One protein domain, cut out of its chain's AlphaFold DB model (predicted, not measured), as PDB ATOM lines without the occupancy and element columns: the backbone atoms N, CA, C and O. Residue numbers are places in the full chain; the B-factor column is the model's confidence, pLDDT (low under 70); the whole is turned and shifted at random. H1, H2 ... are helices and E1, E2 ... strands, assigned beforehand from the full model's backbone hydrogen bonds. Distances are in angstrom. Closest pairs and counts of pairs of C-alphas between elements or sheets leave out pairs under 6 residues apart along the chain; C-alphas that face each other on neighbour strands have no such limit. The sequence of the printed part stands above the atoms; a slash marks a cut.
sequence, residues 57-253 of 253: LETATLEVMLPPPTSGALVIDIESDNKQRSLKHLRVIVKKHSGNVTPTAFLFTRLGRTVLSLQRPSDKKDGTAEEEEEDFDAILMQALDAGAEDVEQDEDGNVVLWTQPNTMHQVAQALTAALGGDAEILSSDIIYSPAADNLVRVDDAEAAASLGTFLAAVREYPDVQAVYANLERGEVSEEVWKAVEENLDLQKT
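AT A GLANCE: This is residues 57 to 253 of the 253 residues of the protein "Putative duf28 domain-containing protein" of Eutypa lata (strain UCR-EL1) (UniProt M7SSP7). Two lobes are joined by a long two-stranded ribbon of E3 and E6, whose far part joins E5 and E4 in a strongly twisted sheet with H2 and H3 packed over one face. In the other lobe E1, E2 and E8 make a small sheet with H1 over one face, H4 and H5 pack together nearby, and the ribbon's near end brings the two sheets partly face to face. The printed part has 197 residues with five named helices and nine named strands, in the order E1 E2 H1 E3 H2 E4 E5 H3 E6 E7 H4 E8 E9 H5, a mixed class. The sheets E4 - E5 - E3 - E6 and E1 - E2 - E8 are antiparallel, and the pair E7 and E9 is parallel. The whole is only just compact, close to loose, with a radius of gyration of the C-alphas of 19.3 A and spans of 55 by 39 by 29 A.

HOW THE PARTS SIT: Start with the hairpin of E1, residues 58 to 65, and E2, residues 73 to 80, antiparallel at 160 degrees, with N 60 and O 78 within hydrogen-bond range at 2.9 A. E8, residues 224 to 229, is antiparallel to E2 at 169 degrees, with N 77 and O 226 at 2.9 A. H1, residues 83 to 96, is on this sheet, a two-layer arrangement with the helix on one face, at a height over the sheet of 8.9 A. Next comes E3, residues 108 to 118, antiparallel to E6, residues 183 to 194, at 162 degrees, with N 113 and O 189 at 2.9 A. On the other side of E3 is E5, residues 159 to 163, with N 114 and O 161 at 2.9 A; E5 makes a hairpin with E4, residues 150 to 153, with N 152 and O 160 at 2.9 A. H2, residues 129 to 145, and H3, residues 168 to 178, lie on the same face of this sheet, again two layers: H2 is over E4 at a height of 9.0 A, H3 over E3 at 8.1 A. With its residues 142 to 143 alone H2 touches H3, at a steep tilt of 55 degrees, opposite ways; the closest C-alphas, of Ala 143 and Leu 175, are 5.7 A apart. E3, H2, E4 and E5, H3, E6 are split strand-helix-strand units, two same-way strands with another between them in the sheet, each with a right-handed crossover. E6 bends by 59 degrees at residue 186. The two sheets form a sandwich, face to face with 27 pairs of C-alphas within 10 A; the closest C-alphas of E6 and E8, those of Tyr 192 and Tyr 228, are 6.2 A apart. E7, residues 200 to 202, is parallel to E9, residues 231 to 233, with N 202 and O 232 at 3.0 A. H4, residues 205 to 219, only grazes the sheet E1 E2 E8; with its residues 214 to 218 alone it touches H1, at a shallow tilt of 20 degrees, opposite ways, closest at the C-alphas of Ile 93 and Val 218, 7.0 A. H5, residues 238 to 245, touches H4, closest at the C-alphas of Gly 212 and Val 244, 4.3 A. In H1, H2, H3 and H4 every O i to N i+4 pair is within hydrogen-bond range; in H5, 2 of 4 are.

IN THESE COORDINATES: Find C-alpha 58 at (162.367, 144.644, 112.451), where E1 begins its 23.7 A; E2 measures 22.5 A and H1 20.1 A. From C-alpha 108 at (140.793, 145.000, 117.448) E3 runs 30.4 A, H2 24.6 A, E6 29.7 A and H4 20.8 A. H5 ends at C-alpha 245, (145.768, 156.621, 129.639).

THE WHOLE: The two C-alphas farthest apart, of Pro 68 and Asp 123, are 57.6 A apart. The printed part has no cut and ends at the chain's last residue, 253. The link H1 to E3, 11 residues, is long. Residues 125 to 131, of which 129 to 131 belong to H2, stand free. The mean pLDDT of the printed part is 86.5; residues 119 to 134, 156 and 250 to 253 are under 70.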
ATOM      1  N   LEU A  57     166.150 147.492 111.623       80.75
ATOM      2  CA  LEU A  57     165.059 147.371 112.577       80.75
ATOM      3  C   LEU A  57     163.949 146.489 111.991       80.75
ATOM      4  O   LEU A  57     163.501 146.699 110.864       80.75
ATOM      5  N   GLU A  58     163.502 145.507 112.764       84.56
ATOM      6  CA  GLU A  58     162.367 144.644 112.451       84.56
ATOM      7  C   GLU A  58     161.192 144.947 113.376       84.56
ATOM      8  O   GLU A  58     161.362 145.141 114.585       84.56
ATOM      9  N   THR A  59     159.980 144.894 112.828       87.25
ATOM     10  CA  THR A  59     158.755 145.054 113.607       87.25
ATOM     11  C   THR A  59     158.218 143.717 114.122       87.25
ATOM     12  O   THR A  59     158.365 142.642 113.517       87.25
ATOM     13  N   ALA A  60     157.585 143.759 115.288       93.00
ATOM     14  CA  ALA A  60     156.833 142.640 115.828       93.00
ATOM     15  C   ALA A  60     155.729 143.123 116.759       93.00
ATOM     16  O   ALA A  60     155.838 144.184 117.358       93.00
ATOM     17  N   THR A  61     154.728 142.275 116.948       94.31
ATOM     18  CA  THR A  61     153.624 142.531 117.868       94.31
ATOM     19  C   THR A  61     153.630 141.481 118.975       94.31
ATOM     20  O   THR A  61     153.911 140.299 118.732       94.31
ATOM     21  N   LEU A  62     153.349 141.907 120.204       97.50
ATOM     22  CA  LEU A  62     153.103 141.047 121.354       97.50
ATOM     23  C   LEU A  62     151.678 141.281 121.857       97.50
ATOM     24  O   LEU A  62     151.327 142.377 122.282       97.50
ATOM     25  N   GLU A  63     150.881 140.223 121.838       97.88
ATOM     26  CA  GLU A  63     149.483 140.240 122.260       97.88
ATOM     27  C   GLU A  63     149.361 139.692 123.686       97.88
ATOM     28  O   GLU A  63     149.992 138.685 124.038       97.88
ATOM     29  N   VAL A  64     148.602 140.390 124.532       98.12
ATOM     30  CA  VAL A  64     148.515 140.107 125.970       98.12
ATOM     31  C   VAL A  64     147.064 140.157 126.435       98.12
ATOM     32  O   VAL A  64     146.331 141.073 126.086       98.12
ATOM     33  N   MET A  65     146.673 139.203 127.274       97.81
ATOM     34  CA  MET A  65     145.464 139.250 128.094       97.81
ATOM     35  C   MET A  65     145.848 139.626 129.529       97.81
ATOM     36  O   MET A  65     146.750 139.022 130.119       97.81
ATOM     37  N   LEU A  66     145.173 140.625 130.088       97.06
ATOM     38  CA  LEU A  66     145.352 141.093 131.458       97.06
ATOM     39  C   LEU A  66     144.699 140.130 132.460       97.06
ATOM     40  O   LEU A  66     143.720 139.457 132.126       97.06
ATOM     41  N   PRO A  67     145.216 140.049 133.697       94.88
ATOM     42  CA  PRO A  67     144.592 139.242 134.733       94.88
ATOM     43  C   PRO A  67     143.233 139.829 135.171       94.88
ATOM     44  O   PRO A  67     142.972 141.022 134.975       94.88
ATOM     45  N   PRO A  68     142.370 139.022 135.814       93.31
ATOM     46  CA  PRO A  68     141.221 139.536 136.550       93.31
ATOM     47  C   PRO A  68     141.650 140.534 137.645       93.31
ATOM     48  O   PRO A  68     142.743 140.384 138.197       93.31
ATOM     49  N   PRO A  69     140.801 141.513 138.004       92.75
ATOM     50  CA  PRO A  69     139.435 141.712 137.511       92.75
ATOM     51  C   PRO A  69     139.358 142.385 136.133       92.75
ATOM     52  O   PRO A  69     138.330 142.261 135.482       92.75
ATOM     53  N   THR A  70     140.432 143.024 135.656       93.50
ATOM     54  CA  THR A  70     140.423 143.778 134.394       93.50
ATOM     55  C   THR A  70     140.089 142.905 133.192       93.50
ATOM     56  O   THR A  70     139.182 143.245 132.456       93.50
ATOM     57  N   SER A  71     140.780 141.781 132.982       93.81
ATOM     58  CA  SER A  71     140.502 140.834 131.877       93.81
ATOM     59  C   SER A  71     140.443 141.444 130.459       93.81
ATOM     60  O   SER A  71     139.845 140.855 129.561       93.81
ATOM     61  N   GLY A  72     141.049 142.614 130.246       95.19
ATOM     62  CA  GLY A  72     141.175 143.235 128.928       95.19
ATOM     63  C   GLY A  72     142.394 142.744 128.151       95.19
ATOM     64  O   GLY A  72     143.279 142.075 128.679       95.19
ATOM     65  N   ALA A  73     142.453 143.109 126.883       96.50
ATOM     66  CA  ALA A  73     143.509 142.787 125.948       96.50
ATOM     67  C   ALA A  73     144.406 143.992 125.657       96.50
ATOM     68  O   ALA A  73     143.939 145.128 125.570       96.50
ATOM     69  N   LEU A  74     145.689 143.710 125.440       96.81
ATOM     70  CA  LEU A  74     146.671 144.648 124.918       96.81
ATOM     71  C   LEU A  74     147.306 144.125 123.630       96.81
ATOM     72  O   LEU A  74     147.544 142.921 123.485       96.81
ATOM     73  N   VAL A  75     147.665 145.060 122.758       96.44
ATOM     74  CA  VAL A  75     148.519 144.850 121.589       96.44
ATOM     75  C   VAL A  75     149.728 145.768 121.734       96.44
ATOM     76  O   VAL A  75     149.578 146.986 121.792       96.44
ATOM     77  N   ILE A  76     150.922 145.187 121.848       96.25
ATOM     78  CA  ILE A  76     152.177 145.923 122.029       96.25
ATOM     79  C   ILE A  76     153.001 145.786 120.754       96.25
ATOM     80  O   ILE A  76     153.493 144.693 120.459       96.25
ATOM     81  N   ASP A  77     153.190 146.884 120.034       93.50
ATOM     82  CA  ASP A  77     154.056 146.928 118.862       93.50
ATOM     83  C   ASP A  77     155.477 147.317 119.255       93.50
ATOM     84  O   ASP A  77     155.715 148.257 120.022       93.50
ATOM     85  N   ILE A  78     156.434 146.574 118.705       91.81
ATOM     86  CA  ILE A  78     157.857 146.807 118.885       91.81
ATOM     87  C   ILE A  78     158.587 146.954 117.562       91.81
ATOM     88  O   ILE A  78     158.234 146.329 116.563       91.81
ATOM     89  N   GLU A  79     159.677 147.709 117.615       88.50
ATOM     90  CA  GLU A  79     160.657 147.848 116.549       88.50
ATOM     91  C   GLU A  79     162.068 147.624 117.122       88.50
ATOM     92  O   GLU A  79     162.526 148.301 118.053       88.50
ATOM     93  N   SER A  80     162.760 146.608 116.611       89.19
ATOM     94  CA  SER A  80     163.982 146.096 117.227       89.19
ATOM     95  C   SER A  80     164.992 145.576 116.220       89.19
ATOM     96  O   SER A  80     164.627 144.906 115.265       89.19
ATOM     97  N   ASP A  81     166.274 145.788 116.506       87.50
ATOM     98  CA  ASP A  81     167.379 145.101 115.827       87.50
ATOM     99  C   ASP A  81     167.500 143.620 116.231       87.50
ATOM    100  O   ASP A  81     168.134 142.820 115.556       87.50
ATOM    101  N   ASN A  82     166.854 143.213 117.329       92.00
ATOM    102  CA  ASN A  82     166.802 141.827 117.764       92.00
ATOM    103  C   ASN A  82     165.439 141.509 118.378       92.00
ATOM    104  O   ASN A  82     165.253 141.453 119.600       92.00
ATOM    105  N   LYS A  83     164.483 141.213 117.499       93.62
ATOM    106  CA  LYS A  83     163.110 140.839 117.846       93.62
ATOM    107  C   LYS A  83     163.013 139.795 118.964       93.62
ATOM    108  O   LYS A  83     162.181 139.920 119.862       93.62
ATOM    109  N   GLN A  84     163.851 138.755 118.945       94.69
ATOM    110  CA  GLN A  84     163.771 137.671 119.934       94.69
ATOM    111  C   GLN A  84     164.167 138.131 121.341       94.69
ATOM    112  O   GLN A  84     163.504 137.763 122.316       94.69
ATOM    113  N   ARG A  85     165.212 138.960 121.458       94.94
ATOM    114  CA  ARG A  85     165.624 139.581 122.726       94.94
ATOM    115  C   ARG A  85     164.488 140.421 123.304       94.94
ATOM    116  O   ARG A  85     164.167 140.288 124.487       94.94
ATOM    117  N   SER A  86     163.852 141.217 122.459       95.31
ATOM    118  CA  SER A  86     162.822 142.175 122.854       95.31
ATOM    119  C   SER A  86     161.531 141.499 123.274       95.31
ATOM    120  O   SER A  86     161.033 141.743 124.373       95.31
ATOM    121  N   LEU A  87     161.064 140.519 122.497       97.12
ATOM    122  CA  LEU A  87     159.922 139.692 122.886       97.12
ATOM    123  C   LEU A  87     160.197 138.902 124.172       97.12
ATOM    124  O   LEU A  87     159.301 138.730 124.997       97.12
ATOM    125  N   LYS A  88     161.425 138.404 124.378       97.62
ATOM    126  CA  LYS A  88     161.792 137.715 125.626       97.62
ATOM    127  C   LYS A  88     161.739 138.668 126.821       97.62
ATOM    128  O   LYS A  88     161.211 138.277 127.858       97.62
ATOM    129  N   HIS A  89     162.255 139.889 126.683       97.25
ATOM    130  CA  HIS A  89     162.209 140.886 127.751       97.25
ATOM    131  C   HIS A  89     160.766 141.280 128.088       97.25
ATOM    132  O   HIS A  89     160.379 141.252 129.256       97.25
ATOM    133  N   LEU A  90     159.948 141.587 127.082       97.81
ATOM    134  CA  LEU A  90     158.549 141.957 127.300       97.81
ATOM    135  C   LEU A  90     157.749 140.825 127.951       97.81
ATOM    136  O   LEU A  90     157.003 141.076 128.890       97.81
ATOM    137  N   ARG A  91     157.973 139.562 127.560       97.81
ATOM    138  CA  ARG A  91     157.361 138.400 128.236       97.81
ATOM    139  C   ARG A  91     157.686 138.335 129.729       97.81
ATOM    140  O   ARG A  91     156.839 137.910 130.511       97.81
ATOM    141  N   VAL A  92     158.891 138.738 130.137       98.00
ATOM    142  CA  VAL A  92     159.266 138.805 131.560       98.00
ATOM    143  C   VAL A  92     158.474 139.899 132.277       98.00
ATOM    144  O   VAL A  92     157.971 139.641 133.369       98.00
ATOM    145  N   ILE A  93     158.314 141.076 131.659       97.81
ATOM    146  CA  ILE A  93     157.491 142.167 132.206       97.81
ATOM    147  C   ILE A  93     156.036 141.701 132.342       97.81
ATOM    148  O   ILE A  93     155.495 141.725 133.442       97.81
ATOM    149  N   VAL A  94     155.439 141.170 131.272       97.94
ATOM    150  CA  VAL A  94     154.060 140.649 131.270       97.94
ATOM    151  C   VAL A  94     153.852 139.626 132.391       97.94
ATOM    152  O   VAL A  94     152.915 139.749 133.178       97.94
ATOM    153  N   LYS A  95     154.769 138.661 132.533       97.50
ATOM    154  CA  LYS A  95     154.690 137.634 133.580       97.50
ATOM    155  C   LYS A  95     154.798 138.216 134.994       97.50
ATOM    156  O   LYS A  95     154.120 137.729 135.893       97.50
ATOM    157  N   LYS A  96     155.635 139.238 135.207       97.12
ATOM    158  CA  LYS A  96     155.768 139.928 136.504       97.12
ATOM    159  C   LYS A  96     154.451 140.590 136.931       97.12
ATOM    160  O   LYS A  96     154.171 140.640 138.123       97.12
ATOM    161  N   HIS A  97     153.650 141.038 135.967       96.31
ATOM    162  CA  HIS A  97     152.335 141.646 136.183       96.31
ATOM    163  C   HIS A  97     151.169 140.656 136.008       96.31
ATOM    164  O   HIS A  97     150.022 141.064 135.872       96.31
ATOM    165  N   SER A  98     151.445 139.346 136.035       96.12
ATOM    166  CA  SER A  98     150.443 138.273 135.917       96.12
ATOM    167  C   SER A  98     149.611 138.287 134.626       96.12
ATOM    168  O   SER A  98     148.577 137.626 134.557       96.12
ATOM    169  N   GLY A  99     150.060 138.997 133.589       96.00
ATOM    170  CA  GLY A  99     149.454 138.939 132.264       96.00
ATOM    171  C   GLY A  99     149.803 137.641 131.537       96.00
ATOM    172  O   GLY A  99     150.794 136.968 131.848       96.00
ATOM    173  N   ASN A 100     149.001 137.298 130.534       97.19
ATOM    174  CA  ASN A 100     149.204 136.119 129.702       97.19
ATOM    175  C   ASN A 100     149.438 136.521 128.245       97.19
ATOM    176  O   ASN A 100     148.650 137.268 127.678       97.19
ATOM    177  N   VAL A 101     150.498 136.003 127.624       97.75
ATOM    178  CA  VAL A 101     150.760 136.228 126.197       97.75
ATOM    179  C   VAL A 101     149.945 135.234 125.387       97.75
ATOM    180  O   VAL A 101     150.231 134.035 125.392       97.75
ATOM    181  N   THR A 102     148.937 135.736 124.692       96.88
ATOM    182  CA  THR A 102     147.980 134.952 123.909       96.88
ATOM    183  C   THR A 102     147.466 135.812 122.761       96.88
ATOM    184  O   THR A 102     147.449 137.031 122.917       96.88
ATOM    185  N   PRO A 103     147.031 135.227 121.633       96.06
ATOM    186  CA  PRO A 103     146.382 136.003 120.587       96.06
ATOM    187  C   PRO A 103     145.161 136.755 121.136       96.06
ATOM    188  O   PRO A 103     144.311 136.147 121.790       96.06
ATOM    189  N   THR A 104     145.093 138.057 120.882       95.38
ATOM    190  CA  THR A 104     144.018 138.989 121.255       95.38
ATOM    191  C   THR A 104     143.714 140.021 120.162       95.38
ATOM    192  O   THR A 104     142.717 140.728 120.265       95.38
ATOM    193  N   ALA A 105     144.500 140.087 119.082       91.44
ATOM    194  CA  ALA A 105     144.353 141.050 117.992       91.44
ATOM    195  C   ALA A 105     142.990 140.967 117.292       91.44
ATOM    196  O   ALA A 105     142.548 141.948 116.710       91.44
ATOM    197  N   PHE A 106     142.294 139.830 117.381       91.94
ATOM    198  CA  PHE A 106     140.931 139.671 116.865       91.94
ATOM    199  C   PHE A 106     139.887 140.541 117.591       91.94
ATOM    200  O   PHE A 106     138.784 140.698 117.084       91.94
ATOM    201  N   LEU A 107     140.221 141.096 118.763       93.44
ATOM    202  CA  LEU A 107     139.389 142.060 119.498       93.44
ATOM    203  C   LEU A 107     139.532 143.495 118.958       93.44
ATOM    204  O   LEU A 107     138.822 144.398 119.405       93.44
ATOM    205  N   PHE A 108     140.446 143.703 118.007       92.31
ATOM    206  CA  PHE A 108     140.793 145.000 117.448       92.31
ATOM    207  C   PHE A 108     140.583 145.019 115.935       92.31
ATOM    208  O   PHE A 108     140.886 144.064 115.218       92.31
ATOM    209  N   THR A 109     140.149 146.169 115.439       91.25
ATOM    210  CA  THR A 109     140.205 146.517 114.025       91.25
ATOM    211  C   THR A 109     141.567 147.131 113.726       91.25
ATOM    212  O   THR A 109     142.031 148.028 114.431       91.25
ATOM    213  N   ARG A 110     142.221 146.646 112.669       90.88
ATOM    214  CA  ARG A 110     143.484 147.210 112.184       90.88
ATOM    215  C   ARG A 110     143.182 148.325 111.197       90.88
ATOM    216  O   ARG A 110     142.554 148.063 110.176       90.88
ATOM    217  N   LEU A 111     143.678 149.521 111.482       90.75
ATOM    218  CA  LEU A 111     143.524 150.709 110.649       90.75
ATOM    219  C   LEU A 111     144.901 151.159 110.164       90.75
ATOM    220  O   LEU A 111     145.857 151.185 110.935       90.75
ATOM    221  N   GLY A 112     145.022 151.501 108.887       90.62
ATOM    222  CA  GLY A 112     146.168 152.243 108.377       90.62
ATOM    223  C   GLY A 112     146.000 153.722 108.701       90.62
ATOM    224  O   GLY A 112     144.963 154.298 108.373       90.62
ATOM    225  N   ARG A 113     147.009 154.332 109.324       90.19
ATOM    226  CA  ARG A 113     147.059 155.767 109.609       90.19
ATOM    227  C   ARG A 113     148.217 156.390 108.850       90.19
ATOM    228  O   ARG A 113     149.363 156.008 109.076       90.19
ATOM    229  N   THR A 114     147.934 157.380 108.012       87.69
ATOM    230  CA  THR A 114     148.974 158.211 107.389       87.69
ATOM    231  C   THR A 114     148.798 159.655 107.816       87.69
ATOM    232  O   THR A 114     147.707 160.195 107.688       87.69
ATOM    233  N   VAL A 115     149.864 160.276 108.313       87.06
ATOM    234  CA  VAL A 115     149.885 161.711 108.612       87.06
ATOM    235  C   VAL A 115     150.616 162.413 107.475       87.06
ATOM    236  O   VAL A 115     151.681 161.954 107.051       87.06
ATOM    237  N   LEU A 116     150.039 163.500 106.976       84.25
ATOM    238  CA  LEU A 116     150.554 164.295 105.869       84.25
ATOM    239  C   LEU A 116     150.699 165.750 106.301       84.25
ATOM    240  O   LEU A 116     149.730 166.361 106.751       84.25
ATOM    241  N   SER A 117     151.886 166.320 106.105       84.06
ATOM    242  CA  SER A 117     152.063 167.766 106.196       84.06
ATOM    243  C   SER A 117     151.805 168.373 104.835       84.06
ATOM    244  O   SER A 117     152.396 167.959 103.836       84.06
ATOM    245  N   LEU A 118     150.931 169.366 104.798       79.19
ATOM    246  CA  LEU A 118     150.693 170.146 103.599       79.19
ATOM    247  C   LEU A 118     151.717 171.275 103.565       79.19
ATOM    248  O   LEU A 118     151.729 172.149 104.438       79.19
ATOM    249  N   GLN A 119     152.579 171.281 102.552       65.94
ATOM    250  CA  GLN A 119     153.472 172.398 102.290       65.94
ATOM    251  C   GLN A 119     152.647 173.551 101.717       65.94
ATOM    252  O   GLN A 119     152.614 173.792 100.514       65.94
ATOM    253  N   ARG A 120     151.957 174.291 102.592       59.84
ATOM    254  CA  ARG A 120     151.317 175.541 102.179       59.84
ATOM    255  C   ARG A 120     152.411 176.505 101.707       59.84
ATOM    256  O   ARG A 120     153.370 176.730 102.459       59.84
ATOM    257  N   PRO A 121     152.279 177.115 100.516       47.03
ATOM    258  CA  PRO A 121     153.142 178.217 100.122       47.03
ATOM    259  C   PRO A 121     153.151 179.265 101.238       47.03
ATOM    260  O   PRO A 121     152.096 179.619 101.770       47.03
ATOM    261  N   SER A 122     154.336 179.759 101.601       41.97
ATOM    262  CA  SER A 122     154.552 180.751 102.669       41.97
ATOM    263  C   SER A 122     153.659 181.992 102.558       41.97
ATOM    264  O   SER A 122     153.410 182.660 103.556       41.97
ATOM    265  N   ASP A 123     153.137 182.254 101.365       42.84
ATOM    266  CA  ASP A 123     152.346 183.425 101.008       42.84
ATOM    267  C   ASP A 123     150.850 183.270 101.359       42.84
ATOM    268  O   ASP A 123     150.095 184.232 101.259       42.84
ATOM    269  N   LYS A 124     150.416 182.066 101.773       45.41
ATOM    270  CA  LYS A 124     149.035 181.739 102.186       45.41
ATOM    271  C   LYS A 124     148.895 181.363 103.669       45.41
ATOM    272  O   LYS A 124     147.825 180.948 104.098       45.41
ATOM    273  N   LYS A 125     149.959 181.499 104.470       47.00
ATOM    274  CA  LYS A 125     149.905 181.238 105.924       47.00
ATOM    275  C   LYS A 125     149.137 182.296 106.731       47.00
ATOM    276  O   LYS A 125     148.872 182.055 107.898       47.00
ATOM    277  N   ASP A 126     148.784 183.420 106.108       50.34
ATOM    278  CA  ASP A 126     147.979 184.511 106.689       50.34
ATOM    279  C   ASP A 126     146.498 184.455 106.245       50.34
ATOM    280  O   ASP A 126     145.786 185.458 106.314       50.34
ATOM    281  N   GLY A 127     146.039 183.298 105.749       54.59
ATOM    282  CA  GLY A 127     144.641 183.094 105.374       54.59
ATOM    283  C   GLY A 127     143.699 183.236 106.570       54.59
ATOM    284  O   GLY A 127     144.068 182.981 107.718       54.59
ATOM    285  N   THR A 128     142.475 183.684 106.316       56.16
ATOM    286  CA  THR A 128     141.443 183.739 107.367       56.16
ATOM    287  C   THR A 128     140.993 182.325 107.751       56.16
ATOM    288  O   THR A 128     141.108 181.407 106.948       56.16
ATOM    289  N   ALA A 129     140.446 182.134 108.957       59.56
ATOM    290  CA  ALA A 129     139.957 180.819 109.403       59.56
ATOM    291  C   ALA A 129     138.941 180.190 108.422       59.56
ATOM    292  O   ALA A 129     138.925 178.979 108.244       59.56
ATOM    293  N   GLU A 130     138.148 181.021 107.738       56.75
ATOM    294  CA  GLU A 130     137.193 180.596 106.706       56.75
ATOM    295  C   GLU A 130     137.901 180.013 105.465       56.75
ATOM    296  O   GLU A 130     137.449 179.024 104.900       56.75
ATOM    297  N   GLU A 131     139.053 180.567 105.071       58.69
ATOM    298  CA  GLU A 131     139.856 180.056 103.949       58.69
ATOM    299  C   GLU A 131     140.585 178.748 104.304       58.69
ATOM    300  O   GLU A 131     140.819 177.923 103.424       58.69
ATOM    301  N   GLU A 132     140.939 178.539 105.578       63.19
ATOM    302  CA  GLU A 132     141.530 177.279 106.053       63.19
ATOM    303  C   GLU A 132     140.500 176.139 106.114       63.19
ATOM    304  O   GLU A 132     140.829 174.996 105.787       63.19
ATOM    305  N   GLU A 133     139.255 176.444 106.497       60.47
ATOM    306  CA  GLU A 133     138.143 175.483 106.498       60.47
ATOM    307  C   GLU A 133     137.770 175.044 105.072       60.47
ATOM    308  O   GLU A 133     137.644 173.845 104.814       60.47
ATOM    309  N   GLU A 134     137.672 175.981 104.120       60.72
ATOM    310  CA  GLU A 134     137.382 175.659 102.713       60.72
ATOM    311  C   GLU A 134     138.485 174.804 102.056       60.72
ATOM    312  O   GLU A 134     138.190 173.917 101.246       60.72
ATOM    313  N   ASP A 135     139.753 175.036 102.416       74.38
ATOM    314  CA  ASP A 135     140.888 174.245 101.918       74.38
ATOM    315  C   ASP A 135     140.846 172.815 102.483       74.38
ATOM    316  O   ASP A 135     141.061 171.841 101.757       74.38
ATOM    317  N   PHE A 136     140.476 172.648 103.759       79.69
ATOM    318  CA  PHE A 136     140.328 171.316 104.344       79.69
ATOM    319  C   PHE A 136     139.166 170.523 103.749       79.69
ATOM    320  O   PHE A 136     139.354 169.349 103.440       79.69
ATOM    321  N   ASP A 137     137.999 171.135 103.539       83.81
ATOM    322  CA  ASP A 137     136.852 170.450 102.929       83.81
ATOM    323  C   ASP A 137     137.194 169.920 101.526       83.81
ATOM    324  O   ASP A 137     136.846 168.788 101.163       83.81
ATOM    325  N   ALA A 138     137.955 170.695 100.744       84.62
ATOM    326  CA  ALA A 138     138.440 170.262  99.438       84.62
ATOM    327  C   ALA A 138     139.414 169.074  99.533       84.62
ATOM    328  O   ALA A 138     139.381 168.173  98.687       84.62
ATOM    329  N   ILE A 139     140.280 169.054 100.550       86.19
ATOM    330  CA  ILE A 139     141.241 167.968 100.791       86.19
ATOM    331  C   ILE A 139     140.540 166.714 101.309       86.19
ATOM    332  O   ILE A 139     140.840 165.618 100.838       86.19
ATOM    333  N   LEU A 140     139.581 166.870 102.222       88.81
ATOM    334  CA  LEU A 140     138.718 165.807 102.729       88.81
ATOM    335  C   LEU A 140     138.039 165.084 101.565       88.81
ATOM    336  O   LEU A 140     138.155 163.866 101.447       88.81
ATOM    337  N   MET A 141     137.389 165.826 100.664       89.75
ATOM    338  CA  MET A 141     136.736 165.232  99.496       89.75
ATOM    339  C   MET A 141     137.719 164.463  98.605       89.75
ATOM    340  O   MET A 141     137.450 163.319  98.244       89.75
ATOM    341  N   GLN A 142     138.881 165.046  98.298       90.12
ATOM    342  CA  GLN A 142     139.908 164.382  97.484       90.12
ATOM    343  C   GLN A 142     140.469 163.122  98.153       90.12
ATOM    344  O   GLN A 142     140.740 162.127  97.482       90.12
ATOM    345  N   ALA A 143     140.648 163.151  99.471       89.81
ATOM    346  CA  ALA A 143     141.132 162.023 100.249       89.81
ATOM    347  C   ALA A 143     140.112 160.876 100.286       89.81
ATOM    348  O   ALA A 143     140.489 159.715 100.113       89.81
ATOM    349  N   LEU A 144     138.823 161.192 100.448       92.56
ATOM    350  CA  LEU A 144     137.739 160.210 100.366       92.56
ATOM    351  C   LEU A 144     137.647 159.601  98.959       92.56
ATOM    352  O   LEU A 144     137.581 158.378  98.826       92.56
ATOM    353  N   ASP A 145     137.747 160.419  97.907       91.38
ATOM    354  CA  ASP A 145     137.790 159.949  96.515       91.38
ATOM    355  C   ASP A 145     139.023 159.068  96.235       91.38
ATOM    356  O   ASP A 145     138.958 158.115  95.452       91.38
ATOM    357  N   ALA A 146     140.145 159.343  96.909       90.12
ATOM    358  CA  ALA A 146     141.355 158.526  96.862       90.12
ATOM    359  C   ALA A 146     141.230 157.195  97.629       90.12
ATOM    360  O   ALA A 146     142.091 156.324  97.468       90.12
ATOM    361  N   GLY A 147     140.170 157.010  98.424       90.94
ATOM    362  CA  GLY A 147     139.879 155.785  99.169       90.94
ATOM    363  C   GLY A 147     140.217 155.838 100.662       90.94
ATOM    364  O   GLY A 147     140.386 154.777 101.270       90.94
ATOM    365  N   ALA A 148     140.343 157.030 101.252       92.94
ATOM    366  CA  ALA A 148     140.341 157.178 102.705       92.94
ATOM    367  C   ALA A 148     138.976 156.765 103.280       92.94
ATOM    368  O   ALA A 148     137.930 157.068 102.711       92.94
ATOM    369  N   GLU A 149     138.991 156.053 104.404       92.50
ATOM    370  CA  GLU A 149     137.781 155.719 105.162       92.50
ATOM    371  C   GLU A 149     137.369 156.872 106.080       92.50
ATOM    372  O   GLU A 149     136.184 157.036 106.362       92.50
ATOM    373  N   ASP A 150     138.343 157.657 106.544       91.06
ATOM    374  CA  ASP A 150     138.118 158.854 107.344       91.06
ATOM    375  C   ASP A 150     139.317 159.807 107.247       91.06
ATOM    376  O   ASP A 150     140.433 159.382 106.912       91.06
ATOM    377  N   VAL A 151     139.092 161.085 107.539       89.94
ATOM    378  CA  VAL A 151     140.108 162.138 107.470       89.94
ATOM    379  C   VAL A 151     139.902 163.131 108.605       89.94
ATOM    380  O   VAL A 151     138.820 163.680 108.784       89.94
ATOM    381  N   GLU A 152     140.969 163.398 109.344       89.62
ATOM    382  CA  GLU A 152     140.984 164.332 110.469       89.62
ATOM    383  C   GLU A 152     142.136 165.338 110.299       89.62
ATOM    384  O   GLU A 152     143.028 165.141 109.470       89.62
ATOM    385  N   GLN A 153     142.139 166.403 111.100       82.56
ATOM    386  CA  GLN A 153     143.317 167.249 111.306       82.56
ATOM    387  C   GLN A 153     143.858 167.058 112.719       82.56
ATOM    388  O   GLN A 153     143.086 166.957 113.674       82.56
ATOM    389  N   ASP A 154     145.182 167.012 112.853       79.12
ATOM    390  CA  ASP A 154     145.826 167.057 114.164       79.12
ATOM    391  C   ASP A 154     145.941 168.495 114.709       79.12
ATOM    392  O   ASP A 154     145.567 169.470 114.057       79.12
ATOM    393  N   GLU A 155     146.447 168.634 115.940       71.50
ATOM    394  CA  GLU A 155     146.606 169.937 116.609       71.50
ATOM    395  C   GLU A 155     147.581 170.882 115.869       71.50
ATOM    396  O   GLU A 155     147.521 172.095 116.070       71.50
ATOM    397  N   ASP A 156     148.456 170.343 115.010       68.56
ATOM    398  CA  ASP A 156     149.428 171.090 114.203       68.56
ATOM    399  C   ASP A 156     148.893 171.407 112.784       68.56
ATOM    400  O   ASP A 156     149.603 172.009 111.971       68.56
ATOM    401  N   GLY A 157     147.644 171.026 112.479       75.88
ATOM    402  CA  GLY A 157     146.993 171.235 111.181       75.88
ATOM    403  C   GLY A 157     147.452 170.266 110.085       75.88
ATOM    404  O   GLY A 157     147.247 170.536 108.899       75.88
ATOM    405  N   ASN A 158     148.100 169.153 110.445       83.19
ATOM    406  CA  ASN A 158     148.426 168.092 109.497       83.19
ATOM    407  C   ASN A 158     147.191 167.233 109.221       83.19
ATOM    408  O   ASN A 158     146.363 167.000 110.101       83.19
ATOM    409  N   VAL A 159     147.112 166.688 108.011       86.12
ATOM    410  CA  VAL A 159     146.011 165.817 107.598       86.12
ATOM    411  C   VAL A 159     146.299 164.388 108.043       86.12
ATOM    412  O   VAL A 159     147.340 163.817 107.712       86.12
ATOM    413  N   VAL A 160     145.358 163.789 108.767       89.25
ATOM    414  CA  VAL A 160     145.411 162.404 109.234       89.25
ATOM    415  C   VAL A 160     144.433 161.576 108.412       89.25
ATOM    416  O   VAL A 160     143.224 161.749 108.509       89.25
ATOM    417  N   LEU A 161     144.961 160.661 107.608       90.62
ATOM    418  CA  LEU A 161     144.188 159.729 106.797       90.62
ATOM    419  C   LEU A 161     144.026 158.396 107.516       90.62
ATOM    420  O   LEU A 161     145.022 157.758 107.880       90.62
ATOM    421  N   TRP A 162     142.787 157.933 107.615       91.81
ATOM    422  CA  TRP A 162     142.433 156.602 108.086       91.81
ATOM    423  C   TRP A 162     142.011 155.730 106.907       91.81
ATOM    424  O   TRP A 162     141.231 156.135 106.050       91.81
ATOM    425  N   THR A 163     142.570 154.528 106.828       93.06
ATOM    426  CA  THR A 163     142.429 153.620 105.679       93.06
ATOM    427  C   THR A 163     142.439 152.168 106.135       93.06
ATOM    428  O   THR A 163     142.808 151.855 107.270       93.06
ATOM    429  N   GLN A 164     142.156 151.244 105.218       92.69
ATOM    430  CA  GLN A 164     142.532 149.851 105.430       92.69
ATOM    431  C   GLN A 164     144.062 149.696 105.356       92.69
ATOM    432  O   GLN A 164     144.711 150.314 104.507       92.69
ATOM    433  N   PRO A 165     144.673 148.822 106.181       89.50
ATOM    434  CA  PRO A 165     146.126 148.629 106.208       89.50
ATOM    435  C   PRO A 165     146.775 148.347 104.845       89.50
ATOM    436  O   PRO A 165     147.930 148.696 104.617       89.50
ATOM    437  N   ASN A 166     146.054 147.678 103.945       91.06
ATOM    438  CA  ASN A 166     146.526 147.291 102.615       91.06
ATOM    439  C   ASN A 166     146.372 148.393 101.554       91.06
ATOM    440  O   ASN A 166     147.038 148.305 100.525       91.06
ATOM    441  N   THR A 167     145.525 149.401 101.775       90.56
ATOM    442  CA  THR A 167     145.305 150.512 100.833       90.56
ATOM    443  C   THR A 167     146.046 151.783 101.237       90.56
ATOM    444  O   THR A 167     146.280 152.636 100.387       90.56
ATOM    445  N   MET A 168     146.499 151.878 102.491       88.62
ATOM    446  CA  MET A 168     147.179 153.038 103.077       88.62
ATOM    447  C   MET A 168     148.197 153.724 102.152       88.62
ATOM    448  O   MET A 168     148.107 154.926 101.910       88.62
ATOM    449  N   HIS A 169     149.148 152.967 101.594       86.19
ATOM    450  CA  HIS A 169     150.191 153.538 100.734       86.19
ATOM    451  C   HIS A 169     149.632 154.111  99.425       86.19
ATOM    452  O   HIS A 169     150.061 155.172  98.977       86.19
ATOM    453  N   GLN A 170     148.662 153.417  98.825       91.00
ATOM    454  CA  GLN A 170     148.022 153.846  97.585       91.00
ATOM    455  C   GLN A 170     147.214 155.130  97.800       91.00
ATOM    456  O   GLN A 170     147.321 156.048  96.990       91.00
ATOM    457  N   VAL A 171     146.443 155.204  98.889       91.75
ATOM    458  CA  VAL A 171     145.621 156.378  99.224       91.75
ATOM    459  C   VAL A 171     146.509 157.597  99.469       91.75
ATOM    460  O   VAL A 171     146.270 158.655  98.894       91.75
ATOM    461  N   ALA A 172     147.583 157.436 100.250       87.25
ATOM    462  CA  ALA A 172     148.534 158.512 100.517       87.25
ATOM    463  C   ALA A 172     149.159 159.059  99.222       87.25
ATOM    464  O   ALA A 172     149.178 160.265  99.003       87.25
ATOM    465  N   GLN A 173     149.613 158.173  98.327       88.38
ATOM    466  CA  GLN A 173     150.176 158.581  97.036       88.38
ATOM    467  C   GLN A 173     149.158 159.280  96.136       88.38
ATOM    468  O   GLN A 173     149.499 160.264  95.481       88.38
ATOM    469  N   ALA A 174     147.925 158.772  96.086       88.88
ATOM    470  CA  ALA A 174     146.861 159.355  95.279       88.88
ATOM    471  C   ALA A 174     146.515 160.770  95.755       88.88
ATOM    472  O   ALA A 174     146.420 161.674  94.926       88.88
ATOM    473  N   LEU A 175     146.420 160.984  97.073       88.00
ATOM    474  CA  LEU A 175     146.180 162.314  97.624       88.00
ATOM    475  C   LEU A 175     147.361 163.255  97.374       88.00
ATOM    476  O   LEU A 175     147.158 164.352  96.866       88.00
ATOM    477  N   THR A 176     148.602 162.826  97.634       85.81
ATOM    478  CA  THR A 176     149.788 163.648  97.332       85.81
ATOM    479  C   THR A 176     149.831 164.056  95.857       85.81
ATOM    480  O   THR A 176     150.161 165.198  95.548       85.81
ATOM    481  N   ALA A 177     149.469 163.157  94.938       86.06
ATOM    482  CA  ALA A 177     149.402 163.467  93.512       86.06
ATOM    483  C   ALA A 177     148.268 164.447  93.164       86.06
ATOM    484  O   ALA A 177     148.477 165.340  92.343       86.06
ATOM    485  N   ALA A 178     147.090 164.305  93.784       84.75
ATOM    486  CA  ALA A 178     145.963 165.224  93.604       84.75
ATOM    487  C   ALA A 178     146.302 166.647  94.086       84.75
ATOM    488  O   ALA A 178     145.950 167.625  93.429       84.75
ATOM    489  N   LEU A 179     147.096 166.742  95.154       81.12
ATOM    490  CA  LEU A 179     147.616 167.987  95.719       81.12
ATOM    491  C   LEU A 179     148.879 168.508  95.009       81.12
ATOM    492  O   LEU A 179     149.593 169.344  95.550       81.12
ATOM    493  N   GLY A 180     149.203 168.002  93.815       77.31
ATOM    494  CA  GLY A 180     150.320 168.513  93.014       77.31
ATOM    495  C   GLY A 180     151.719 168.165  93.534       77.31
ATOM    496  O   GLY A 180     152.701 168.682  93.005       77.31
ATOM    497  N   GLY A 181     151.834 167.260  94.509       72.06
ATOM    498  CA  GLY A 181     153.102 166.885  95.137       72.06
ATOM    499  C   GLY A 181     153.470 167.712  96.370       72.06
ATOM    500  O   GLY A 181     154.517 167.458  96.958       72.06
ATOM    501  N   ASP A 182     152.605 168.633  96.800       73.12
ATOM    502  CA  ASP A 182     152.856 169.547  97.924       73.12
ATOM    503  C   ASP A 182     152.549 168.920  99.302       73.12
ATOM    504  O   ASP A 182     152.442 169.619 100.308       73.12
ATOM    505  N   ALA A 183     152.403 167.594  99.376       79.12
ATOM    506  CA  ALA A 183     152.143 166.866 100.617       79.12
ATOM    507  C   ALA A 183     153.314 165.946 100.979       79.12
ATOM    508  O   ALA A 183     153.675 165.040 100.222       79.12
ATOM    509  N   GLU A 184     153.872 166.142 102.170       82.00
ATOM    510  CA  GLU A 184     154.947 165.325 102.726       82.00
ATOM    511  C   GLU A 184     154.376 164.267 103.675       82.00
ATOM    512  O   GLU A 184     153.639 164.586 104.610       82.00
ATOM    513  N   ILE A 185     154.726 162.993 103.453       81.38
ATOM    514  CA  ILE A 185     154.350 161.916 104.372       81.38
ATOM    515  C   ILE A 185     155.206 162.015 105.626       81.38
ATOM    516  O   ILE A 185     156.397 161.709 105.628       81.38
ATOM    517  N   LEU A 186     154.536 162.380 106.704       77.19
ATOM    518  CA  LEU A 186     155.087 162.563 108.030       77.19
ATOM    519  C   LEU A 186     155.208 161.237 108.789       77.19
ATOM    520  O   LEU A 186     156.214 160.950 109.440       77.19
ATOM    521  N   SER A 187     154.178 160.398 108.695       77.62
ATOM    522  CA  SER A 187     154.202 159.038 109.234       77.62
ATOM    523  C   SER A 187     153.193 158.143 108.546       77.62
ATOM    524  O   SER A 187     152.233 158.615 107.940       77.62
ATOM    525  N   SER A 188     153.426 156.838 108.647       79.06
ATOM    526  CA  SER A 188     152.551 155.817 108.098       79.06
ATOM    527  C   SER A 188     152.673 154.574 108.972       79.06
ATOM    528  O   SER A 188     153.706 153.905 108.958       79.06
ATOM    529  N   ASP A 189     151.650 154.310 109.782       83.06
ATOM    530  CA  ASP A 189     151.669 153.267 110.806       83.06
ATOM    531  C   ASP A 189     150.339 152.494 110.811       83.06
ATOM    532  O   ASP A 189     149.295 153.005 110.398       83.06
ATOM    533  N   ILE A 190     150.361 151.255 111.307       86.12
ATOM    534  CA  ILE A 190     149.137 150.486 111.562       86.12
ATOM    535  C   ILE A 190     148.721 150.694 113.014       86.12
ATOM    536  O   ILE A 190     149.516 150.493 113.923       86.12
ATOM    537  N   ILE A 191     147.463 151.063 113.220       88.94
ATOM    538  CA  ILE A 191     146.847 151.284 114.526       88.94
ATOM    539  C   ILE A 191     145.863 150.149 114.820       88.94
ATOM    540  O   ILE A 191     145.181 149.654 113.919       88.94
ATOM    541  N   TYR A 192     145.766 149.754 116.089       90.75
ATOM    542  CA  TYR A 192     144.764 148.808 116.569       90.75
ATOM    543  C   TYR A 192     143.687 149.562 117.347       90.75
ATOM    544  O   TYR A 192     143.930 150.050 118.449       90.75
ATOM    545  N   SER A 193     142.489 149.646 116.775       89.62
ATOM    546  CA  SER A 193     141.326 150.271 117.405       89.62
ATOM    547  C   SER A 193     140.398 149.181 117.949       89.62
ATOM    548  O   SER A 193     139.998 148.297 117.187       89.62
ATOM    549  N   PRO A 194     140.075 149.175 119.253       90.00
ATOM    550  CA  PRO A 194     139.105 148.229 119.785       90.00
ATOM    551  C   PRO A 194     137.718 148.548 119.225       90.00
ATOM    552  O   PRO A 194     137.330 149.710 119.131       90.00
ATOM    553  N   ALA A 195     136.958 147.517 118.865       79.81
ATOM    554  CA  ALA A 195     135.549 147.720 118.557       79.81
ATOM    555  C   ALA A 195     134.788 148.083 119.849       79.81
ATOM    556  O   ALA A 195     135.130 147.591 120.926       79.81
ATOM    557  N   ALA A 196     133.781 148.956 119.751       81.12
ATOM    558  CA  ALA A 196     133.066 149.485 120.918       81.12
ATOM    559  C   ALA A 196     132.402 148.388 121.774       81.12
ATOM    560  O   ALA A 196     132.291 148.519 122.988       81.12
ATOM    561  N   ASP A 197     131.998 147.282 121.151       83.94
ATOM    562  CA  ASP A 197     131.436 146.093 121.798       83.94
ATOM    563  C   ASP A 197     132.475 145.238 122.544       83.94
ATOM    564  O   ASP A 197     132.108 144.439 123.405       83.94
ATOM    565  N   ASN A 198     133.763 145.422 122.249       88.94
ATOM    566  CA  ASN A 198     134.876 144.718 122.882       88.94
ATOM    567  C   ASN A 198     135.551 145.534 123.991       88.94
ATOM    568  O   ASN A 198     136.558 145.073 124.533       88.94
ATOM    569  N   LEU A 199     135.057 146.732 124.315       92.62
ATOM    570  CA  LEU A 199     135.609 147.536 125.401       92.62
ATOM    571  C   LEU A 199     135.356 146.868 126.754       92.62
ATOM    572  O   LEU A 199     134.267 146.380 127.054       92.62
ATOM    573  N   VAL A 200     136.397 146.843 127.578       94.56
ATOM    574  CA  VAL A 200     136.383 146.246 128.905       94.56
ATOM    575  C   VAL A 200     136.520 147.343 129.941       94.56
ATOM    576  O   VAL A 200     137.530 148.047 130.018       94.56
ATOM    577  N   ARG A 201     135.472 147.469 130.749       94.81
ATOM    578  CA  ARG A 201     135.369 148.482 131.787       94.81
ATOM    579  C   ARG A 201     136.255 148.143 132.977       94.81
ATOM    580  O   ARG A 201     136.236 147.026 133.491       94.81
ATOM    581  N   VAL A 202     137.033 149.126 133.421       95.31
ATOM    582  CA  VAL A 202     137.883 149.009 134.609       95.31
ATOM    583  C   VAL A 202     137.255 149.792 135.750       95.31
ATOM    584  O   VAL A 202     137.379 151.013 135.807       95.31
ATOM    585  N   ASP A 203     136.578 149.084 136.652       94.38
ATOM    586  CA  ASP A 203     135.909 149.680 137.817       94.38
ATOM    587  C   ASP A 203     136.755 149.615 139.099       94.38
ATOM    588  O   ASP A 203     136.577 150.419 140.011       94.38
ATOM    589  N   ASP A 204     137.713 148.687 139.167       95.44
ATOM    590  CA  ASP A 204     138.544 148.487 140.354       95.44
ATOM    591  C   ASP A 204     139.776 149.408 140.361       95.44
ATOM    592  O   ASP A 204     140.619 149.375 139.460       95.44
ATOM    593  N   ALA A 205     139.888 150.237 141.402       94.62
ATOM    594  CA  ALA A 205     140.953 151.231 141.519       94.62
ATOM    595  C   ALA A 205     142.341 150.606 141.744       94.62
ATOM    596  O   ALA A 205     143.339 151.140 141.254       94.62
ATOM    597  N   GLU A 206     142.427 149.476 142.455       94.75
ATOM    598  CA  GLU A 206     143.696 148.774 142.681       94.75
ATOM    599  C   GLU A 206     144.199 148.134 141.378       94.75
ATOM    600  O   GLU A 206     145.376 148.263 141.024       94.75
ATOM    601  N   ALA A 207     143.293 147.530 140.609       94.44
ATOM    602  CA  ALA A 207     143.564 146.990 139.287       94.44
ATOM    603  C   ALA A 207     144.007 148.089 138.314       94.44
ATOM    604  O   ALA A 207     144.993 147.900 137.604       94.44
ATOM    605  N   ALA A 208     143.352 149.255 138.320       95.50
ATOM    606  CA  ALA A 208     143.757 150.396 137.501       95.50
ATOM    607  C   ALA A 208     145.156 150.925 137.877       95.50
ATOM    608  O   ALA A 208     145.975 151.176 136.993       95.50
ATOM    609  N   ALA A 209     145.479 151.026 139.171       94.81
ATOM    610  CA  ALA A 209     146.811 151.440 139.625       94.81
ATOM    611  C   ALA A 209     147.906 150.419 139.244       94.81
ATOM    612  O   ALA A 209     148.995 150.783 138.777       94.81
ATOM    613  N   SER A 210     147.610 149.125 139.397       94.94
ATOM    614  CA  SER A 210     148.496 148.031 138.983       94.94
ATOM    615  C   SER A 210     148.717 148.023 137.466       94.94
ATOM    616  O   SER A 210     149.851 147.878 136.997       94.94
ATOM    617  N   LEU A 211     147.651 148.262 136.697       95.69
ATOM    618  CA  LEU A 211     147.693 148.402 135.245       95.69
ATOM    619  C   LEU A 211     148.553 149.593 134.816       95.69
ATOM    620  O   LEU A 211     149.409 149.426 133.952       95.69
ATOM    621  N   GLY A 212     148.390 150.763 135.438       94.50
ATOM    622  CA  GLY A 212     149.236 151.928 135.160       94.50
ATOM    623  C   GLY A 212     150.721 151.622 135.382       94.50
ATOM    624  O   GLY A 212     151.557 151.922 134.534       94.50
ATOM    625  N   THR A 213     151.048 150.910 136.468       95.38
ATOM    626  CA  THR A 213     152.427 150.467 136.750       95.38
ATOM    627  C   THR A 213     152.950 149.488 135.692       95.38
ATOM    628  O   THR A 213     154.107 149.571 135.279       95.38
ATOM    629  N   PHE A 214     152.111 148.549 135.246       96.62
ATOM    630  CA  PHE A 214     152.457 147.604 134.185       96.62
ATOM    631  C   PHE A 214     152.728 148.314 132.856       96.62
ATOM    632  O   PHE A 214     153.767 148.083 132.236       96.62
ATOM    633  N   LEU A 215     151.812 149.185 132.431       95.69
ATOM    634  CA  LEU A 215     151.920 149.913 131.171       95.69
ATOM    635  C   LEU A 215     153.132 150.848 131.172       95.69
ATOM    636  O   LEU A 215     153.862 150.872 130.185       95.69
ATOM    637  N   ALA A 216     153.417 151.518 132.292       92.81
ATOM    638  CA  ALA A 216     154.633 152.311 132.456       92.81
ATOM    639  C   ALA A 216     155.900 151.456 132.273       92.81
ATOM    640  O   ALA A 216     156.782 151.815 131.496       92.81
ATOM    641  N   ALA A 217     155.969 150.274 132.898       94.12
ATOM    642  CA  ALA A 217     157.111 149.371 132.734       94.12
ATOM    643  C   ALA A 217     157.272 148.862 131.287       94.12
ATOM    644  O   ALA A 217     158.396 148.655 130.826       94.12
ATOM    645  N   VAL A 218     156.166 148.652 130.564       95.19
ATOM    646  CA  VAL A 218     156.197 148.330 129.127       95.19
ATOM    647  C   VAL A 218     156.722 149.522 128.326       95.19
ATOM    648  O   VAL A 218     157.608 149.340 127.496       95.19
ATOM    649  N   ARG A 219     156.236 150.738 128.598       89.62
ATOM    650  CA  ARG A 219     156.644 151.974 127.910       89.62
ATOM    651  C   ARG A 219     158.089 152.376 128.138       89.62
ATOM    652  O   ARG A 219     158.703 152.957 127.251       89.62
ATOM    653  N   GLU A 220     158.653 152.042 129.291       89.19
ATOM    654  CA  GLU A 220     160.075 152.247 129.564       89.19
ATOM    655  C   GLU A 220     160.981 151.364 128.692       89.19
ATOM    656  O   GLU A 220     162.181 151.632 128.576       89.19
ATOM    657  N   TYR A 221     160.441 150.308 128.069       89.88
ATOM    658  CA  TYR A 221     161.228 149.447 127.204       89.88
ATOM    659  C   TYR A 221     161.478 150.121 125.841       89.88
ATOM    660  O   TYR A 221     160.533 150.373 125.099       89.88
ATOM    661  N   PRO A 222     162.744 150.356 125.446       84.75
ATOM    662  CA  PRO A 222     163.088 151.242 124.328       84.75
ATOM    663  C   PRO A 222     162.682 150.730 122.944       84.75
ATOM    664  O   PRO A 222     162.770 151.475 121.971       84.75
ATOM    665  N   ASP A 223     162.310 149.457 122.832       88.81
ATOM    666  CA  ASP A 223     161.872 148.869 121.566       88.81
ATOM    667  C   ASP A 223     160.354 148.997 121.386       88.81
ATOM    668  O   ASP A 223     159.875 148.770 120.279       88.81
ATOM    669  N   VAL A 224     159.597 149.351 122.435       90.94
ATOM    670  CA  VAL A 224     158.146 149.565 122.346       90.94
ATOM    671  C   VAL A 224     157.867 150.843 121.571       90.94
ATOM    672  O   VAL A 224     158.309 151.924 121.950       90.94
ATOM    673  N   GLN A 225     157.112 150.694 120.487       85.38
ATOM    674  CA  GLN A 225     156.633 151.802 119.668       85.38
ATOM    675  C   GLN A 225     155.226 152.197 120.081       85.38
ATOM    676  O   GLN A 225     154.965 153.379 120.295       85.38
ATOM    677  N   ALA A 226     154.349 151.203 120.248       89.69
ATOM    678  CA  ALA A 226     152.974 151.458 120.617       89.69
ATOM    679  C   ALA A 226     152.371 150.417 121.562       89.69
ATOM    680  O   ALA A 226     152.779 149.255 121.579       89.69
ATOM    681  N   VAL A 227     151.390 150.849 122.354       94.31
ATOM    682  CA  VAL A 227     150.589 149.991 123.234       94.31
ATOM    683  C   VAL A 227     149.119 150.350 123.075       94.31
ATOM    684  O   VAL A 227     148.689 151.416 123.504       94.31
ATOM    685  N   TYR A 228     148.348 149.439 122.498       94.25
ATOM    686  CA  TYR A 228     146.902 149.554 122.346       94.25
ATOM    687  C   TYR A 228     146.206 148.659 123.360       94.25
ATOM    688  O   TYR A 228     146.723 147.604 123.728       94.25
ATOM    689  N   ALA A 229     145.021 149.068 123.796       95.19
ATOM    690  CA  ALA A 229     144.202 148.323 124.740       95.19
ATOM    691  C   ALA A 229     142.732 148.405 124.339       95.19
ATOM    692  O   ALA A 229     142.338 149.387 123.716       95.19
ATOM    693  N   ASN A 230     141.910 147.435 124.728       95.12
ATOM    694  CA  ASN A 230     140.447 147.528 124.640       95.12
ATOM    695  C   ASN A 230     139.842 147.890 126.006       95.12
ATOM    696  O   ASN A 230     138.907 147.252 126.471       95.12
ATOM    697  N   LEU A 231     140.428 148.866 126.692       94.31
ATOM    698  CA  LEU A 231     140.032 149.240 128.045       94.31
ATOM    699  C   LEU A 231     139.307 150.574 128.039       94.31
ATOM    700  O   LEU A 231     139.751 151.499 127.360       94.31
ATOM    701  N   GLU A 232     138.267 150.680 128.856       93.00
ATOM    702  CA  GLU A 232     137.576 151.937 129.128       93.00
ATOM    703  C   GLU A 232     137.528 152.227 130.632       93.00
ATOM    704  O   GLU A 232     137.505 151.319 131.475       93.00
ATOM    705  N   ARG A 233     137.509 153.518 130.977       93.88
ATOM    706  CA  ARG A 233     137.410 153.948 132.371       93.88
ATOM    707  C   ARG A 233     136.029 153.613 132.920       93.88
ATOM    708  O   ARG A 233     135.016 154.068 132.390       93.88
ATOM    709  N   GLY A 234     136.013 152.869 134.018       92.88
ATOM    710  CA  GLY A 234     134.810 152.576 134.773       92.88
ATOM    711  C   GLY A 234     134.530 153.584 135.885       92.88
ATOM    712  O   GLY A 234     134.559 154.795 135.680       92.88
ATOM    713  N   GLU A 235     134.274 153.075 137.087       91.38
ATOM    714  CA  GLU A 235     134.086 153.864 138.319       91.38
ATOM    715  C   GLU A 235     135.391 154.432 138.922       91.38
ATOM    716  O   GLU A 235     135.385 155.059 139.983       91.38
ATOM    717  N   VAL A 236     136.524 154.253 138.240       93.81
ATOM    718  CA  VAL A 236     137.841 154.704 138.704       93.81
ATOM    719  C   VAL A 236     137.995 156.226 138.578       93.81
ATOM    720  O   VAL A 236     137.563 156.859 137.605       93.81
ATOM    721  N   SER A 237     138.656 156.834 139.569       93.12
ATOM    722  CA  SER A 237     138.955 158.268 139.568       93.12
ATOM    723  C   SER A 237     139.871 158.663 138.404       93.12
ATOM    724  O   SER A 237     140.716 157.888 137.955       93.12
ATOM    725  N   GLU A 238     139.734 159.902 137.927       91.62
ATOM    726  CA  GLU A 238     140.559 160.416 136.821       91.62
ATOM    727  C   GLU A 238     142.046 160.421 137.157       91.62
ATOM    728  O   GLU A 238     142.871 160.128 136.300       91.62
ATOM    729  N   GLU A 239     142.393 160.689 138.415       90.56
ATOM    730  CA  GLU A 239     143.779 160.697 138.878       90.56
ATOM    731  C   GLU A 239     144.461 159.335 138.692       90.56
ATOM    732  O   GLU A 239     145.593 159.273 138.216       90.56
ATOM    733  N   VAL A 240     143.762 158.242 139.016       91.25
ATOM    734  CA  VAL A 240     144.297 156.883 138.848       91.25
ATOM    735  C   VAL A 240     144.282 156.481 137.375       91.25
ATOM    736  O   VAL A 240     145.257 155.915 136.880       91.25
ATOM    737  N   TRP A 241     143.201 156.799 136.655       93.75
ATOM    738  CA  TRP A 241     143.071 156.449 135.241       93.75
ATOM    739  C   TRP A 241     144.101 157.144 134.354       93.75
ATOM    740  O   TRP A 241     144.583 156.555 133.390       93.75
ATOM    741  N   LYS A 242     144.504 158.364 134.711       90.50
ATOM    742  CA  LYS A 242     145.507 159.130 133.974       90.50
ATOM    743  C   LYS A 242     146.810 158.350 133.771       90.50
ATOM    744  O   LYS A 242     147.367 158.375 132.680       90.50
ATOM    745  N   ALA A 243     147.251 157.588 134.774       88.50
ATOM    746  CA  ALA A 243     148.445 156.749 134.656       88.50
ATOM    747  C   ALA A 243     148.279 155.592 133.649       88.50
ATOM    748  O   ALA A 243     149.262 155.121 133.082       88.50
ATOM    749  N   VAL A 244     147.054 155.115 133.424       91.62
ATOM    750  CA  VAL A 244     146.744 154.127 132.380       91.62
ATOM    751  C   VAL A 244     146.747 154.812 131.017       91.62
ATOM    752  O   VAL A 244     147.462 154.385 130.113       91.62
ATOM    753  N   GLU A 245     145.992 155.901 130.892       90.12
ATOM    754  CA  GLU A 245     145.768 156.621 129.639       90.12
ATOM    755  C   GLU A 245     147.061 157.176 129.025       90.12
ATOM    756  O   GLU A 245     147.299 156.997 127.831       90.12
ATOM    757  N   GLU A 246     147.942 157.770 129.835       88.31
ATOM    758  CA  GLU A 246     149.226 158.324 129.376       88.31
ATOM    759  C   GLU A 246     150.159 157.266 128.769       88.31
ATOM    760  O   GLU A 246     151.065 157.599 128.006       88.31
ATOM    761  N   ASN A 247     149.934 155.986 129.081       90.12
ATOM    762  CA  ASN A 247     150.729 154.879 128.572       90.12
ATOM    763  C   ASN A 247     150.042 154.108 127.428       90.12
ATOM    764  O   ASN A 247     150.580 153.082 127.003       90.12
ATOM    765  N   LEU A 248     148.911 154.574 126.882       89.88
ATOM    766  CA  LEU A 248     148.198 153.939 125.759       89.88
ATOM    767  C   LEU A 248     148.183 154.817 124.493       89.88
ATOM    768  O   LEU A 248     147.885 156.013 124.526       89.88
ATOM    769  N   ASP A 249     148.453 154.200 123.341       85.44
ATOM    770  CA  ASP A 249     148.299 154.839 122.032       85.44
ATOM    771  C   ASP A 249     146.848 154.809 121.564       85.44
ATOM    772  O   ASP A 249     146.041 154.003 122.022       85.44
ATOM    773  N   LEU A 250     146.545 155.743 120.663       66.94
ATOM    774  CA  LEU A 250     145.227 156.066 120.115       66.94
ATOM    775  C   LEU A 250     144.251 154.886 120.070       66.94
ATOM    776  O   LEU A 250     144.353 154.010 119.220       66.94
ATOM    777  N   GLN A 251     143.249 154.939 120.948       50.03
ATOM    778  CA  GLN A 251     141.931 154.400 120.658       50.03
ATOM    779  C   GLN A 251     141.203 155.507 119.896       50.03
ATOM    780  O   GLN A 251     141.039 156.604 120.438       50.03
ATOM    781  N   LYS A 252     140.821 155.264 118.639       36.03
ATOM    782  CA  LYS A 252     139.751 156.061 118.032       36.03
ATOM    783  C   LYS A 252     138.544 155.878 118.957       36.03
ATOM    784  O   LYS A 252     138.157 154.733 119.189       36.03
ATOM    785  N   THR A 253     138.109 156.958 119.599       32.41
ATOM    786  CA  THR A 253     136.917 156.952 120.461       32.41
ATOM    787  C   THR A 253     135.727 157.352 119.614       32.41
ATOM    788  O   THR A 253     135.926 158.239 118.755       32.41
TER     789      THR A 253